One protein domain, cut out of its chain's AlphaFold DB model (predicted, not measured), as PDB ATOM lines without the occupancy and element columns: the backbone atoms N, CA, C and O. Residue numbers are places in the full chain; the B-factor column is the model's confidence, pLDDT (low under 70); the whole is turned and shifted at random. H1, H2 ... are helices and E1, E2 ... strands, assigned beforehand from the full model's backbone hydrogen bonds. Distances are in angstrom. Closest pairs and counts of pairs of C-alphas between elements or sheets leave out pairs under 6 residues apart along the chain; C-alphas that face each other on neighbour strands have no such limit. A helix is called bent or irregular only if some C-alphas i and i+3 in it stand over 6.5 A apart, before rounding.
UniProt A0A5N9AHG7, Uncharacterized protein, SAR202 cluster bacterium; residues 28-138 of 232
ATOM      1  N   ILE A  28     176.626 249.109 245.778       75.75
ATOM      2  CA  ILE A  28     177.573 248.893 246.864       75.75
ATOM      3  C   ILE A  28     176.955 248.156 248.055       75.75
ATOM      4  O   ILE A  28     177.637 247.357 248.680       75.75
ATOM      5  N   ILE A  29     175.658 248.332 248.332       78.56
ATOM      6  CA  ILE A  29     174.953 247.573 249.380       78.56
ATOM      7  C   ILE A  29     174.885 246.093 248.987       78.56
ATOM      8  O   ILE A  29     175.170 245.226 249.809       78.56
ATOM      9  N   GLN A  30     174.580 245.797 247.719       82.12
ATOM     10  CA  GLN A  30     174.561 244.414 247.229       82.12
ATOM     11  C   GLN A  30     175.952 243.763 247.285       82.12
ATOM     12  O   GLN A  30     176.067 242.598 247.662       82.12
ATOM     13  N   GLN A  31     177.005 244.509 246.940       85.31
ATOM     14  CA  GLN A  31     178.393 244.048 247.046       85.31
ATOM     15  C   GLN A  31     178.807 243.816 248.508       85.31
ATOM     16  O   GLN A  31     179.423 242.797 248.811       85.31
ATOM     17  N   THR A  32     178.419 244.709 249.423       84.75
ATOM     18  CA  THR A  32     178.672 244.569 250.862       84.75
ATOM     19  C   THR A  32     178.035 243.305 251.430       84.75
ATOM     20  O   THR A  32     178.717 242.510 252.077       84.75
ATOM     21  N   ASP A  33     176.748 243.082 251.158       85.06
ATOM     22  CA  ASP A  33     176.051 241.884 251.633       85.06
ATOM     23  C   ASP A  33     176.651 240.605 251.024       85.06
ATOM     24  O   ASP A  33     176.756 239.582 251.705       85.06
ATOM     25  N   HIS A  34     177.109 240.667 249.767       85.69
ATOM     26  CA  HIS A  34     177.809 239.561 249.117       85.69
ATOM     27  C   HIS A  34     179.135 239.224 249.811       85.69
ATOM     28  O   HIS A  34     179.384 238.055 250.104       85.69
ATOM     29  N   VAL A  35     179.975 240.222 250.101       85.88
ATOM     30  CA  VAL A  35     181.256 240.015 250.795       85.88
ATOM     31  C   VAL A  35     181.031 239.440 252.190       85.88
ATOM     32  O   VAL A  35     181.633 238.423 252.523       85.88
ATOM     33  N   LEU A  36     180.109 240.014 252.970       86.19
ATOM     34  CA  LEU A  36     179.802 239.525 254.317       86.19
ATOM     35  C   LEU A  36     179.315 238.070 254.294       86.19
ATOM     36  O   LEU A  36     179.810 237.250 255.057       86.19
ATOM     37  N   SER A  37     178.414 237.718 253.368       84.69
ATOM     38  CA  SER A  37     177.943 236.334 253.233       84.69
ATOM     39  C   SER A  37     179.062 235.354 252.871       84.69
ATOM     40  O   SER A  37     178.991 234.193 253.279       84.69
ATOM     41  N   ASN A  38     180.054 235.778 252.082       82.44
ATOM     42  CA  ASN A  38     181.195 234.934 251.735       82.44
ATOM     43  C   ASN A  38     182.128 234.755 252.933       82.44
ATOM     44  O   ASN A  38     182.506 233.623 253.201       82.44
ATOM     45  N   ILE A  39     182.440 235.821 253.676       79.19
ATOM     46  CA  ILE A  39     183.313 235.762 254.861       79.19
ATOM     47  C   ILE A  39     182.677 234.910 255.970       79.19
ATOM     48  O   ILE A  39     183.323 233.987 256.463       79.19
ATOM     49  N   ASP A  40     181.387 235.112 256.270       72.38
ATOM     50  CA  ASP A  40     180.639 234.316 257.261       72.38
ATOM     51  C   ASP A  40     180.620 232.814 256.905       72.38
ATOM     52  O   ASP A  40     180.557 231.942 257.773       72.38
ATOM     53  N   SER A  41     180.686 232.504 255.605       63.25
ATOM     54  CA  SER A  41     180.709 231.133 255.080       63.25
ATOM     55  C   SER A  41     182.124 230.569 254.908       63.25
ATOM     56  O   SER A  41     182.277 229.369 254.662       63.25
ATOM     57  N   ALA A  42     183.160 231.404 255.016       54.97
ATOM     58  CA  ALA A  42     184.520 231.088 254.611       54.97
ATOM     59  C   ALA A  42     185.539 231.419 255.702       54.97
ATOM     60  O   ALA A  42     186.402 232.271 255.533       54.97
ATOM     61  N   VAL A  43     185.571 230.604 256.755       51.44
ATOM     62  CA  VAL A  43     186.706 230.577 257.699       51.44
ATOM     63  C   VAL A  43     188.014 230.087 257.015       51.44
ATOM     64  O   VAL A  43     189.055 229.992 257.651       51.44
ATOM     65  N   THR A  44     188.004 229.747 255.713       52.50
ATOM     66  CA  THR A  44     189.169 229.159 255.006       52.50
ATOM     67  C   THR A  44     189.308 229.480 253.504       52.50
ATOM     68  O   THR A  44     190.138 228.855 252.843       52.50
ATOM     69  N   SER A  45     188.535 230.404 252.912       58.34
ATOM     70  CA  SER A  45     188.707 230.692 251.472       58.34
ATOM     71  C   SER A  45     190.014 231.444 251.227       58.34
ATOM     72  O   SER A  45     190.237 232.501 251.807       58.34
ATOM     73  N   THR A  46     190.858 230.919 250.338       64.62
ATOM     74  CA  THR A  46     192.104 231.566 249.884       64.62
ATOM     75  C   THR A  46     191.958 232.226 248.512       64.62
ATOM     76  O   THR A  46     192.964 232.525 247.877       64.62
ATOM     77  N   ASN A  47     190.730 232.372 248.012       80.19
ATOM     78  CA  ASN A  47     190.444 232.954 246.701       80.19
ATOM     79  C   ASN A  47     189.833 234.346 246.858       80.19
ATOM     80  O   ASN A  47     189.144 234.603 247.846       80.19
ATOM     81  N   ASP A  48     190.050 235.197 245.859       84.25
ATOM     82  CA  ASP A  48     189.439 236.521 245.766       84.25
ATOM     83  C   ASP A  48     187.907 236.430 245.874       84.25
ATOM     84  O   ASP A  48     187.279 235.496 245.362       84.25
ATOM     85  N   ILE A  49     187.289 237.411 246.534       84.94
ATOM     86  CA  ILE A  49     185.833 237.576 246.505       84.94
ATOM     87  C   ILE A  49     185.500 238.444 245.300       84.94
ATOM     88  O   ILE A  49     185.747 239.652 245.300       84.94
ATOM     89  N   GLU A  50     184.918 237.825 244.281       86.44
ATOM     90  CA  GLU A  50     184.512 238.485 243.045       86.44
ATOM     91  C   GLU A  50     182.999 238.695 242.978       86.44
ATOM     92  O   GLU A  50     182.207 237.842 243.376       86.44
ATOM     93  N   TYR A  51     182.584 239.806 242.379       83.69
ATOM     94  CA  TYR A  51     181.191 240.059 242.044       83.69
ATOM     95  C   TYR A  51     181.093 240.655 240.644       83.69
ATOM     96  O   TYR A  51     181.673 241.700 240.365       83.69
ATOM     97  N   GLN A  52     180.349 239.987 239.756       81.81
ATOM     98  CA  GLN A  52     180.123 240.439 238.374       81.81
ATOM     99  C   GLN A  52     181.427 240.795 237.620       81.81
ATOM    100  O   GLN A  52     181.490 241.808 236.930       81.81
ATOM    101  N   ASN A  53     182.451 239.936 237.729       75.38
ATOM    102  CA  ASN A  53     183.786 240.089 237.123       75.38
ATOM    103  C   ASN A  53     184.640 241.242 237.687       75.38
ATOM    104  O   ASN A  53     185.594 241.664 237.038       75.38
ATOM    105  N   SER A  54     184.312 241.753 238.875       77.56
ATOM    106  CA  SER A  54     185.173 242.664 239.632       77.56
ATOM    107  C   SER A  54     185.646 241.977 240.901       77.56
ATOM    108  O   SER A  54     184.824 241.458 241.659       77.56
ATOM    109  N   VAL A  55     186.947 242.038 241.175       82.62
ATOM    110  CA  VAL A  55     187.489 241.671 242.486       82.62
ATOM    111  C   VAL A  55     187.029 242.722 243.498       82.62
ATOM    112  O   VAL A  55     187.283 243.912 243.323       82.62
ATOM    113  N   LEU A  56     186.295 242.295 244.527       84.50
ATOM    114  CA  LEU A  56     185.861 243.150 245.636       84.50
ATOM    115  C   LEU A  56     186.863 243.091 246.794       84.50
ATOM    116  O   LEU A  56     187.201 244.117 247.387       84.50
ATOM    117  N   VAL A  57     187.347 241.884 247.097       83.31
ATOM    118  CA  VAL A  57     188.337 241.625 248.148       83.31
ATOM    119  C   VAL A  57     189.389 240.672 247.609       83.31
ATOM    120  O   VAL A  57     189.045 239.581 247.154       83.31
ATOM    121  N   ASN A  58     190.660 241.069 247.668       81.25
ATOM    122  CA  ASN A  58     191.750 240.179 247.290       81.25
ATOM    123  C   ASN A  58     191.980 239.134 248.385       81.25
ATOM    124  O   ASN A  58     191.920 239.441 249.576       81.25
ATOM    125  N   ALA A  59     192.348 237.921 247.987       80.19
ATOM    126  CA  ALA A  59     192.602 236.789 248.868       80.19
ATOM    127  C   ALA A  59     193.591 237.109 249.996       80.19
ATOM    128  O   ALA A  59     193.418 236.678 251.133       80.19
ATOM    129  N   HIS A  60     194.630 237.884 249.684       77.75
ATOM    130  CA  HIS A  60     195.684 238.241 250.630       77.75
ATOM    131  C   HIS A  60     195.253 239.285 251.672       77.75
ATOM    132  O   HIS A  60     195.975 239.492 252.638       77.75
ATOM    133  N   GLU A  61     194.100 239.926 251.486       76.56
ATOM    134  CA  GLU A  61     193.543 240.934 252.394       76.56
ATOM    135  C   GLU A  61     192.341 240.386 253.191       76.56
ATOM    136  O   GLU A  61     191.778 241.091 254.026       76.56
ATOM    137  N   LEU A  62     191.928 239.134 252.939       79.31
ATOM    138  CA  LEU A  62     190.760 238.522 253.583       79.31
ATOM    139  C   LEU A  62     190.929 238.360 255.089       79.31
ATOM    140  O   LEU A  62     189.976 238.597 255.823       79.31
ATOM    141  N   ASN A  63     192.120 237.965 255.543       78.69
ATOM    142  CA  ASN A  63     192.380 237.779 256.970       78.69
ATOM    143  C   ASN A  63     192.319 239.116 257.714       78.69
ATOM    144  O   ASN A  63     191.656 239.200 258.740       78.69
ATOM    145  N   ASP A  64     192.928 240.164 257.154       78.94
ATOM    146  CA  ASP A  64     192.897 241.504 257.747       78.94
ATOM    147  C   ASP A  64     191.455 242.029 257.831       78.94
ATOM    148  O   ASP A  64     191.031 242.545 258.865       78.94
ATOM    149  N   LEU A  65     190.665 241.842 256.763       85.06
ATOM    150  CA  LEU A  65     189.254 242.229 256.758       85.06
ATOM    151  C   LEU A  65     188.436 241.413 257.771       85.06
ATOM    152  O   LEU A  65     187.600 241.984 258.462       85.06
ATOM    153  N   ALA A  66     188.663 240.102 257.877       82.81
ATOM    154  CA  ALA A  66     187.973 239.256 258.851       82.81
ATOM    155  C   ALA A  66     188.295 239.675 260.295       82.81
ATOM    156  O   ALA A  66     187.378 239.835 261.098       82.81
ATOM    157  N   ASP A  67     189.567 239.943 260.598       83.19
ATOM    158  CA  ASP A  67     190.006 240.408 261.915       83.19
ATOM    159  C   ASP A  67     189.359 241.748 262.298       83.19
ATOM    160  O   ASP A  67     189.020 241.970 263.462       83.19
ATOM    161  N   ASP A  68     189.178 242.661 261.342       85.44
ATOM    162  CA  ASP A  68     188.493 243.934 261.585       85.44
ATOM    163  C   ASP A  68     186.977 243.766 261.753       85.44
ATOM    164  O   ASP A  68     186.369 244.461 262.572       85.44
ATOM    165  N   LEU A  69     186.360 242.816 261.046       87.31
ATOM    166  CA  LEU A  69     184.938 242.498 261.200       87.31
ATOM    167  C   LEU A  69     184.614 241.808 262.528       87.31
ATOM    168  O   LEU A  69     183.533 242.046 263.070       87.31
ATOM    169  N   ASP A  70     185.538 241.013 263.066       84.81
ATOM    170  CA  ASP A  70     185.409 240.375 264.383       84.81
ATOM    171  C   ASP A  70     185.493 241.388 265.537       84.81
ATOM    172  O   ASP A  70     184.961 241.146 266.623       84.81
ATOM    173  N   LYS A  71     186.135 242.542 265.315       86.62
ATOM    174  CA  LYS A  71     186.202 243.647 266.290       86.62
ATOM    175  C   LYS A  71     184.957 244.535 266.277       86.62
ATOM    176  O   LYS A  71     184.765 245.295 267.223       86.62
ATOM    177  N   ALA A  72     184.147 244.481 265.222       88.50
ATOM    178  CA  ALA A  72     182.926 245.268 265.117       88.50
ATOM    179  C   ALA A  72     181.834 244.703 266.039       88.50
ATOM    180  O   ALA A  72     181.525 243.513 266.009       88.50
ATOM    181  N   GLU A  73     181.211 245.565 266.841       86.62
ATOM    182  CA  GLU A  73     180.216 245.161 267.839       86.62
ATOM    183  C   GLU A  73     178.823 244.991 267.222       86.62
ATOM    184  O   GLU A  73     177.972 244.268 267.753       86.62
ATOM    185  N   THR A  74     178.570 245.653 266.087       87.12
ATOM    186  CA  THR A  74     177.258 245.663 265.436       87.12
ATOM    187  C   THR A  74     177.311 245.278 263.960       87.12
ATOM    188  O   THR A  74     178.284 245.506 263.243       87.12
ATOM    189  N   ARG A  75     176.193 244.740 263.451       82.81
ATOM    190  CA  ARG A  75     176.049 244.435 262.018       82.81
ATOM    191  C   ARG A  75     176.176 245.685 261.143       82.81
ATOM    192  O   ARG A  75     176.685 245.603 260.028       82.81
ATOM    193  N   THR A  76     175.731 246.829 261.651       84.75
ATOM    194  CA  THR A  76     175.861 248.122 260.974       84.75
ATOM    195  C   THR A  76     177.328 248.527 260.835       84.75
ATOM    196  O   THR A  76     177.739 248.953 259.758       84.75
ATOM    197  N   GLU A  77     178.138 248.344 261.881       84.69
ATOM    198  CA  GLU A  77     179.586 248.582 261.819       84.69
ATOM    199  C   GLU A  77     180.266 247.655 260.813       84.69
ATOM    200  O   GLU A  77     181.017 248.132 259.967       84.69
ATOM    201  N   GLN A  78     179.938 246.361 260.820       84.81
ATOM    202  CA  GLN A  78     180.457 245.411 259.832       84.81
ATOM    203  C   GLN A  78     180.117 245.821 258.392       84.81
ATOM    204  O   GLN A  78     180.980 245.818 257.514       84.81
ATOM    205  N   GLN A  79     178.865 246.212 258.136       86.19
ATOM    206  CA  GLN A  79     178.439 246.699 256.822       86.19
ATOM    207  C   GLN A  79     179.187 247.969 256.411       86.19
ATOM    208  O   GLN A  79     179.592 248.088 255.253       86.19
ATOM    209  N   SER A  80     179.399 248.896 257.349       85.25
ATOM    210  CA  SER A  80     180.167 250.120 257.117       85.25
ATOM    211  C   SER A  80     181.629 249.814 256.775       85.25
ATOM    212  O   SER A  80     182.143 250.318 255.775       85.25
ATOM    213  N   LEU A  81     182.270 248.912 257.529       87.38
ATOM    214  CA  LEU A  81     183.648 248.472 257.296       87.38
ATOM    215  C   LEU A  81     183.816 247.841 255.914       87.38
ATOM    216  O   LEU A  81     184.672 248.275 255.144       87.38
ATOM    217  N   VAL A  82     182.965 246.877 255.553       89.31
ATOM    218  CA  VAL A  82     183.023 246.235 254.232       89.31
ATOM    219  C   VAL A  82     182.755 247.234 253.110       89.31
ATOM    220  O   VAL A  82     183.455 247.226 252.100       89.31
ATOM    221  N   LYS A  83     181.771 248.125 253.273       88.44
ATOM    222  CA  LYS A  83     181.479 249.163 252.275       88.44
ATOM    223  C   LYS A  83     182.683 250.081 252.056       88.44
ATOM    224  O   LYS A  83     183.042 250.353 250.906       88.44
ATOM    225  N   ASN A  84     183.315 250.538 253.137       85.62
ATOM    226  CA  ASN A  84     184.517 251.363 253.066       85.62
ATOM    227  C   ASN A  84     185.657 250.617 252.366       85.62
ATOM    228  O   ASN A  84     186.283 251.126 251.439       85.62
ATOM    229  N   TYR A  85     185.863 249.361 252.751       87.50
ATOM    230  CA  TYR A  85     186.890 248.506 252.185       87.50
ATOM    231  C   TYR A  85     186.733 248.318 250.664       87.50
ATOM    232  O   TYR A  85     187.685 248.535 249.913       87.50
ATOM    233  N   ILE A  86     185.525 247.979 250.195       87.44
ATOM    234  CA  ILE A  86     185.216 247.837 248.761       87.44
ATOM    235  C   ILE A  86     185.478 249.154 248.022       87.44
ATOM    236  O   ILE A  86     186.082 249.153 246.949       87.44
ATOM    237  N   THR A  87     185.060 250.280 248.607       86.38
ATOM    238  CA  THR A  87     185.253 251.614 248.017       86.38
ATOM    239  C   THR A  87     186.737 251.924 247.827       86.38
ATOM    240  O   THR A  87     187.154 252.326 246.740       86.38
ATOM    241  N   ILE A  88     187.554 251.682 248.856       88.44
ATOM    242  CA  ILE A  88     189.007 251.867 248.790       88.44
ATOM    243  C   ILE A  88     189.606 250.977 247.698       88.44
ATOM    244  O   ILE A  88     190.349 251.473 246.855       88.44
ATOM    245  N   ASN A  89     189.243 249.693 247.639       87.75
ATOM    246  CA  ASN A  89     189.779 248.775 246.631       87.75
ATOM    247  C   ASN A  89     189.426 249.176 245.192       87.75
ATOM    248  O   ASN A  89     190.272 249.073 244.299       87.75
ATOM    249  N   GLN A  90     188.210 249.673 244.958       87.25
ATOM    250  CA  GLN A  90     187.806 250.203 243.653       87.25
ATOM    251  C   GLN A  90     188.621 251.445 243.271       87.25
ATOM    252  O   GLN A  90     189.051 251.577 242.125       87.25
ATOM    253  N   ARG A  91     188.878 252.342 244.231       92.00
ATOM    254  CA  ARG A  91     189.707 253.538 244.022       92.00
ATOM    255  C   ARG A  91     191.172 253.191 243.745       92.00
ATOM    256  O   ARG A  91     191.741 253.765 242.824       92.00
ATOM    257  N   ILE A  92     191.753 252.235 244.478       93.19
ATOM    258  CA  ILE A  92     193.116 251.721 244.238       93.19
ATOM    259  C   ILE A  92     193.233 251.209 242.805       93.19
ATOM    260  O   ILE A  92     194.083 251.686 242.060       93.19
ATOM    261  N   SER A  93     192.329 250.313 242.404       90.81
ATOM    262  CA  SER A  93     192.354 249.710 241.064       90.81
ATOM    263  C   SER A  93     192.218 250.775 239.971       90.81
ATOM    264  O   SER A  93     192.943 250.765 238.984       90.81
ATOM    265  N   CYS A  94     191.356 251.775 240.183       92.81
ATOM    266  CA  CYS A  94     191.230 252.897 239.259       92.81
ATOM    267  C   CYS A  94     192.517 253.734 239.146       92.81
ATOM    268  O   CYS A  94     192.848 254.186 238.050       92.81
ATOM    269  N   ILE A  95     193.254 253.945 240.242       95.69
ATOM    270  CA  ILE A  95     194.556 254.623 240.184       95.69
ATOM    271  C   ILE A  95     195.550 253.779 239.387       95.69
ATOM    272  O   ILE A  95     196.177 254.311 238.474       95.69
ATOM    273  N   GLU A  96     195.655 252.483 239.680       93.88
ATOM    274  CA  GLU A  96     196.547 251.553 238.975       93.88
ATOM    275  C   GLU A  96     196.284 251.556 237.457       93.88
ATOM    276  O   GLU A  96     197.221 251.705 236.676       93.88
ATOM    277  N   ASP A  97     195.016 251.520 237.042       93.44
ATOM    278  CA  ASP A  97     194.618 251.490 235.628       93.44
ATOM    279  C   ASP A  97     194.894 252.801 234.865       93.44
ATOM    280  O   ASP A  97     194.995 252.802 233.635       93.44
ATOM    281  N   ASN A  98     194.972 253.941 235.562       95.38
ATOM    282  CA  ASN A  98     194.994 255.262 234.920       95.38
ATOM    283  C   ASN A  98     196.291 256.050 235.130       95.38
ATOM    284  O   ASN A  98     196.543 256.999 234.385       95.38
ATOM    285  N   ILE A  99     197.126 255.683 236.104       96.12
ATOM    286  CA  ILE A  99     198.276 256.503 236.500       96.12
ATOM    287  C   ILE A  99     199.317 256.677 235.382       96.12
ATOM    288  O   ILE A  99     199.836 257.778 235.212       96.12
ATOM    289  N   GLU A 100     199.572 255.651 234.562       95.31
ATOM    290  CA  GLU A 100     200.515 255.732 233.429       95.31
ATOM    291  C   GLU A 100     200.026 256.676 232.317       95.31
ATOM    292  O   GLU A 100     200.800 257.457 231.745       95.31
ATOM    293  N   ASN A 101     198.721 256.645 232.030       93.88
ATOM    294  CA  ASN A 101     198.101 257.548 231.062       93.88
ATOM    295  C   ASN A 101     198.180 258.993 231.570       93.88
ATOM    296  O   ASN A 101     198.632 259.889 230.853       93.88
ATOM    297  N   SER A 102     197.834 259.208 232.842       94.44
ATOM    298  CA  SER A 102     197.905 260.526 233.477       94.44
ATOM    299  C   SER A 102     199.335 261.072 233.565       94.44
ATOM    300  O   SER A 102     199.529 262.283 233.455       94.44
ATOM    301  N   LEU A 103     200.346 260.208 233.713       92.00
ATOM    302  CA  LEU A 103     201.762 260.587 233.682       92.00
ATOM    303  C   LEU A 103     202.155 261.154 232.309       92.00
ATOM    304  O   LEU A 103     202.801 262.201 232.224       92.00
ATOM    305  N   SER A 104     201.733 260.477 231.241       91.31
ATOM    306  CA  SER A 104     202.048 260.852 229.857       91.31
ATOM    307  C   SER A 104     201.432 262.199 229.474       91.31
ATOM    308  O   SER A 104     202.113 263.063 228.912       91.31
ATOM    309  N   ASP A 105     200.172 262.409 229.855       92.31
ATOM    310  CA  ASP A 105     199.412 263.619 229.527       92.31
ATOM    311  C   ASP A 105     199.576 264.742 230.567       92.31
ATOM    312  O   ASP A 105     199.127 265.872 230.350       92.31
ATOM    313  N   LYS A 106     200.266 264.466 231.684       90.31
ATOM    314  CA  LYS A 106     200.437 265.366 232.841       90.31
ATOM    315  C   LYS A 106     199.103 265.832 233.429       90.31
ATOM    316  O   LYS A 106     198.951 266.989 233.834       90.31
ATOM    317  N   THR A 107     198.131 264.932 233.465       95.38
ATOM    318  CA  THR A 107     196.779 265.179 233.969       95.38
ATOM    319  C   THR A 107     196.580 264.546 235.341       95.38
ATOM    320  O   THR A 107     197.450 263.859 235.865       95.38
ATOM    321  N   SER A 108     195.442 264.825 235.975       95.62
ATOM    322  CA  SER A 108     195.028 264.133 237.196       95.62
ATOM    323  C   SER A 108     194.478 262.735 236.917       95.62
ATOM    324  O   SER A 108     194.177 262.395 235.773       95.62
ATOM    325  N   VAL A 109     194.328 261.943 237.979       95.69
ATOM    326  CA  VAL A 109     193.523 260.717 237.972       95.69
ATOM    327  C   VAL A 109     192.165 261.034 238.591       95.69
ATOM    328  O   VAL A 109     192.096 261.541 239.717       95.69
ATOM    329  N   GLU A 110     191.094 260.744 237.855       92.38
ATOM    330  CA  GLU A 110     189.712 260.953 238.286       92.38
ATOM    331  C   GLU A 110     188.950 259.627 238.269       92.38
ATOM    332  O   GLU A 110     188.915 258.932 237.257       92.38
ATOM    333  N   CYS A 111     188.328 259.286 239.393       86.62
ATOM    334  CA  CYS A 111     187.643 258.018 239.610       86.62
ATOM    335  C   CYS A 111     186.311 258.291 240.295       86.62
ATOM    336  O   CYS A 111     186.260 259.034 241.268       86.62
ATOM    337  N   GLN A 112     185.223 257.697 239.798       79.88
ATOM    338  CA  GLN A 112     183.882 257.848 240.392       79.88
ATOM    339  C   GLN A 112     183.426 259.319 240.559       79.88
ATOM    340  O   GLN A 112     182.582 259.621 241.396       79.88
ATOM    341  N   GLY A 113     183.954 260.234 239.736       79.56
ATOM    342  CA  GLY A 113     183.674 261.673 239.816       79.56
ATOM    343  C   GLY A 113     184.569 262.452 240.787       79.56
ATOM    344  O   GLY A 113     184.472 263.678 240.833       79.56
ATOM    345  N   ASP A 114     185.464 261.772 241.507       85.00
ATOM    346  CA  ASP A 114     186.437 262.374 242.411       85.00
ATOM    347  C   ASP A 114     187.818 262.457 241.757       85.00
ATOM    348  O   ASP A 114     188.313 261.498 241.164       85.00
ATOM    349  N   LYS A 115     188.498 263.591 241.935       91.12
ATOM    350  CA  LYS A 115     189.918 263.727 241.602       91.12
ATOM    351  C   LYS A 115     190.768 263.115 242.718       91.12
ATOM    352  O   LYS A 115     191.025 263.769 243.731       91.12
ATOM    353  N   LEU A 116     191.194 261.870 242.520       93.69
ATOM    354  CA  LEU A 116     191.962 261.115 243.513       93.69
ATOM    355  C   LEU A 116     193.434 261.512 243.534       93.69
ATOM    356  O   LEU A 116     193.999 261.637 244.611       93.69
ATOM    357  N   VAL A 117     194.040 261.760 242.369       95.81
ATOM    358  CA  VAL A 117     195.460 262.133 242.273       95.81
ATOM    359  C   VAL A 117     195.609 263.410 241.461       95.81
ATOM    360  O   VAL A 117     195.116 263.518 240.336       95.81
ATOM    361  N   SER A 118     196.293 264.404 242.022       95.94
ATOM    362  CA  SER A 118     196.609 265.652 241.324       95.94
ATOM    363  C   SER A 118     197.757 265.483 240.337       95.94
ATOM    364  O   SER A 118     198.652 264.676 240.540       95.94
ATOM    365  N   SER A 119     197.777 266.294 239.277       95.88
ATOM    366  CA  SER A 119     198.881 266.308 238.306       95.88
ATOM    367  C   SER A 119     200.229 266.700 238.929       95.88
ATOM    368  O   SER A 119     201.279 266.405 238.372       95.88
ATOM    369  N   VAL A 120     200.197 267.402 240.063       96.12
ATOM    370  CA  VAL A 120     201.358 267.848 240.837       96.12
ATOM    371  C   VAL A 120     201.111 267.598 242.319       96.12
ATOM    372  O   VAL A 120     199.954 267.486 242.735       96.12
ATOM    373  N   ASP A 121     202.189 267.555 243.096       93.88
ATOM    374  CA  ASP A 121     202.125 267.497 244.554       93.88
ATOM    375  C   ASP A 121     201.359 268.713 245.090       93.88
ATOM    376  O   ASP A 121     201.620 269.858 244.701       93.88
ATOM    377  N   GLN A 122     200.391 268.469 245.970       89.25
ATOM    378  CA  GLN A 122     199.541 269.522 246.511       89.25
ATOM    379  C   GLN A 122     199.050 269.148 247.905       89.25
ATOM    380  O   GLN A 122     198.650 268.014 248.142       89.25
ATOM    381  N   ASP A 123     199.029 270.124 248.816       85.75
ATOM    382  CA  ASP A 123     198.392 269.990 250.133       85.75
ATOM    383  C   ASP A 123     198.965 268.851 251.005       85.75
ATOM    384  O   ASP A 123     198.292 268.368 251.916       85.75
ATOM    385  N   GLY A 124     200.220 268.460 250.739       85.12
ATOM    386  CA  GLY A 124     200.922 267.345 251.387       85.12
ATOM    387  C   GLY A 124     200.726 265.989 250.703       85.12
ATOM    388  O   GLY A 124     201.369 265.022 251.098       85.12
ATOM    389  N   LEU A 125     199.889 265.915 249.666       93.25
ATOM    390  CA  LEU A 125     199.660 264.700 248.893       93.25
ATOM    391  C   LEU A 125     200.590 264.643 247.677       93.25
ATOM    392  O   LEU A 125     200.700 265.645 246.956       93.25
ATOM    393  N   PRO A 126     201.203 263.481 247.392       95.31
ATOM    394  CA  PRO A 126     201.944 263.294 246.157       95.31
ATOM    395  C   PRO A 126     201.013 263.394 244.941       95.31
ATOM    396  O   PRO A 126     199.875 262.912 244.943       95.31
ATOM    397  N   GLY A 127     201.512 264.046 243.895       95.94
ATOM    398  CA  GLY A 127     200.907 264.070 242.575       95.94
ATOM    399  C   GLY A 127     201.252 262.822 241.768       95.94
ATOM    400  O   GLY A 127     201.972 261.939 242.234       95.94
ATOM    401  N   VAL A 128     200.758 262.766 240.529       97.38
ATOM    402  CA  VAL A 128     200.850 261.587 239.651       97.38
ATOM    403  C   VAL A 128     202.273 261.040 239.541       97.38
ATOM    404  O   VAL A 128     202.466 259.850 239.762       97.38
ATOM    405  N   ASN A 129     203.270 261.887 239.269       96.88
ATOM    406  CA  ASN A 129     204.655 261.429 239.100       96.88
ATOM    407  C   ASN A 129     205.217 260.820 240.393       96.88
ATOM    408  O   ASN A 129     205.730 259.708 240.386       96.88
ATOM    409  N   THR A 130     205.083 261.531 241.513       97.00
ATOM    410  CA  THR A 130     205.618 261.110 242.815       97.00
ATOM    411  C   THR A 130     204.943 259.831 243.312       97.00
ATOM    412  O   THR A 130     205.603 258.930 243.839       97.00
ATOM    413  N   LEU A 131     203.623 259.727 243.123       96.88
ATOM    414  CA  LEU A 131     202.866 258.537 243.491       96.88
ATOM    415  C   LEU A 131     203.253 257.347 242.609       96.88
ATOM    416  O   LEU A 131     203.506 256.267 243.137       96.88
ATOM    417  N   HIS A 132     203.369 257.559 241.294       97.12
ATOM    418  CA  HIS A 132     203.833 256.551 240.343       97.12
ATOM    419  C   HIS A 132     205.218 256.009 240.714       97.12
ATOM    420  O   HIS A 132     205.426 254.798 240.720       97.12
ATOM    421  N   ASP A 133     206.165 256.885 241.053       96.56
ATOM    422  CA  ASP A 133     207.521 256.473 241.419       96.56
ATOM    423  C   ASP A 133     207.524 255.649 242.714       96.56
ATOM    424  O   ASP A 133     208.228 254.642 242.812       96.56
ATOM    425  N   SER A 134     206.678 256.025 243.679       95.31
ATOM    426  CA  SER A 134     206.519 255.301 244.946       95.31
ATOM    427  C   SER A 134     205.969 253.885 244.740       95.31
ATOM    428  O   SER A 134     206.516 252.932 245.293       95.31
ATOM    429  N   ILE A 135     204.927 253.719 243.917       95.62
ATOM    430  CA  ILE A 135     204.361 252.390 243.620       95.62
ATOM    431  C   ILE A 135     205.279 251.568 242.705       95.62
ATOM    432  O   ILE A 135     205.413 250.361 242.881       95.62
ATOM    433  N   SER A 136     205.966 252.199 241.754       93.81
ATOM    434  CA  SER A 136     206.874 251.500 240.836       93.81
ATOM    435  C   SER A 136     208.130 250.993 241.541       93.81
ATOM    436  O   SER A 136     208.719 250.003 241.113       93.81
ATOM    437  N   GLY A 137     208.532 251.654 242.630       92.25
ATOM    438  CA  GLY A 137     209.646 251.243 243.480       92.25
ATOM    439  C   GLY A 137     209.319 250.142 244.495       92.25
ATOM    440  O   GLY A 137     210.230 249.693 245.185       92.25
ATOM    441  N   ALA A 138     208.058 249.711 244.623       92.25
ATOM    442  CA  ALA A 138     207.675 248.661 245.566       92.25
ATOM    443  C   ALA A 138     207.949 247.245 245.025       92.25
ATOM    444  O   ALA A 138     207.571 246.892 243.910       92.25
TER     445      ALA A 138
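AT A GLANCE: This is residues 28 to 138 of the 232 residues of an uncharacterized protein of SAR202 cluster bacterium (UniProt A0A5N9AHG7). One long helix, H3, makes the long axis as a spine with a small lobe at each end: H1, H2 and the strand hairpin E1 and E2 gather at its first part, the strand hairpin E3 and E4 and the helix H4 at its last. The printed part has 111 residues, with named elements in the order H1 E1 E2 H2 H3 E3 E4 H4, four helices and four strands; both two-stranded sheets are antiparallel and the class is mostly helix. It is elongated, 45 by 26 by 25 A, and only just loose, close to compact, with a radius of gyration of the C-alphas of 16.3 A.

IN THESE COORDINATES: Find C-alpha 28 at (177.573, 248.893, 246.864); from there H1 runs 19.8 A to residue 41. Next come E1, residues 49 to 51, and E2, residues 54 to 57. H2, residues 59 to 71, spans 19.8 A and is irregular, C-alphas 60 and 63 being 7.2 A apart. H3, residues 75 to 105, spans 44.4 A, with a kink of 45 degrees near residue 98; it is irregular, C-alphas 97 and 100 being 7.6 A apart. E3, residues 109 to 111, and E4, residues 114 to 117, lead to H4, residues 128 to 136, ending at C-alpha 136 (206.874, 251.500, 240.836).

HOW THE PARTS SIT: Look first at H3, the hub. Its residues 79 to 86 touch H1 at a steep tilt of 64 degrees, opposite ways, closest at the C-alphas of Thr 32 and Lys 83, 5.6 A. H2 and H3 form a helical hairpin, closest at C-alphas 69 and 78, 5.5 A, at a shallow tilt of 34.8 degrees, only just short of steep. H4 touches H3 about perpendicular, 73 degrees, closest at C-alphas 128 and 103, 6.1 A. In the hairpin E1 and E2, find N 49 and O 57 within hydrogen-bond range, 2.9 A; in E3 and E4, N 111 and O 114, 2.8 A. Every O i to N i+4 pair is within range in H1 and H4, 7 of 9 in H2 and 25 of 27 in H3. H1 and H4 are apart.

THE WHOLE: The farthest C-alphas, of Glu 73 and Asp 105, are 46.7 A apart. The printed part has no cut and no long link. Look for pLDDT under 70 at residues 41 to 46, of which 41 belongs to H1.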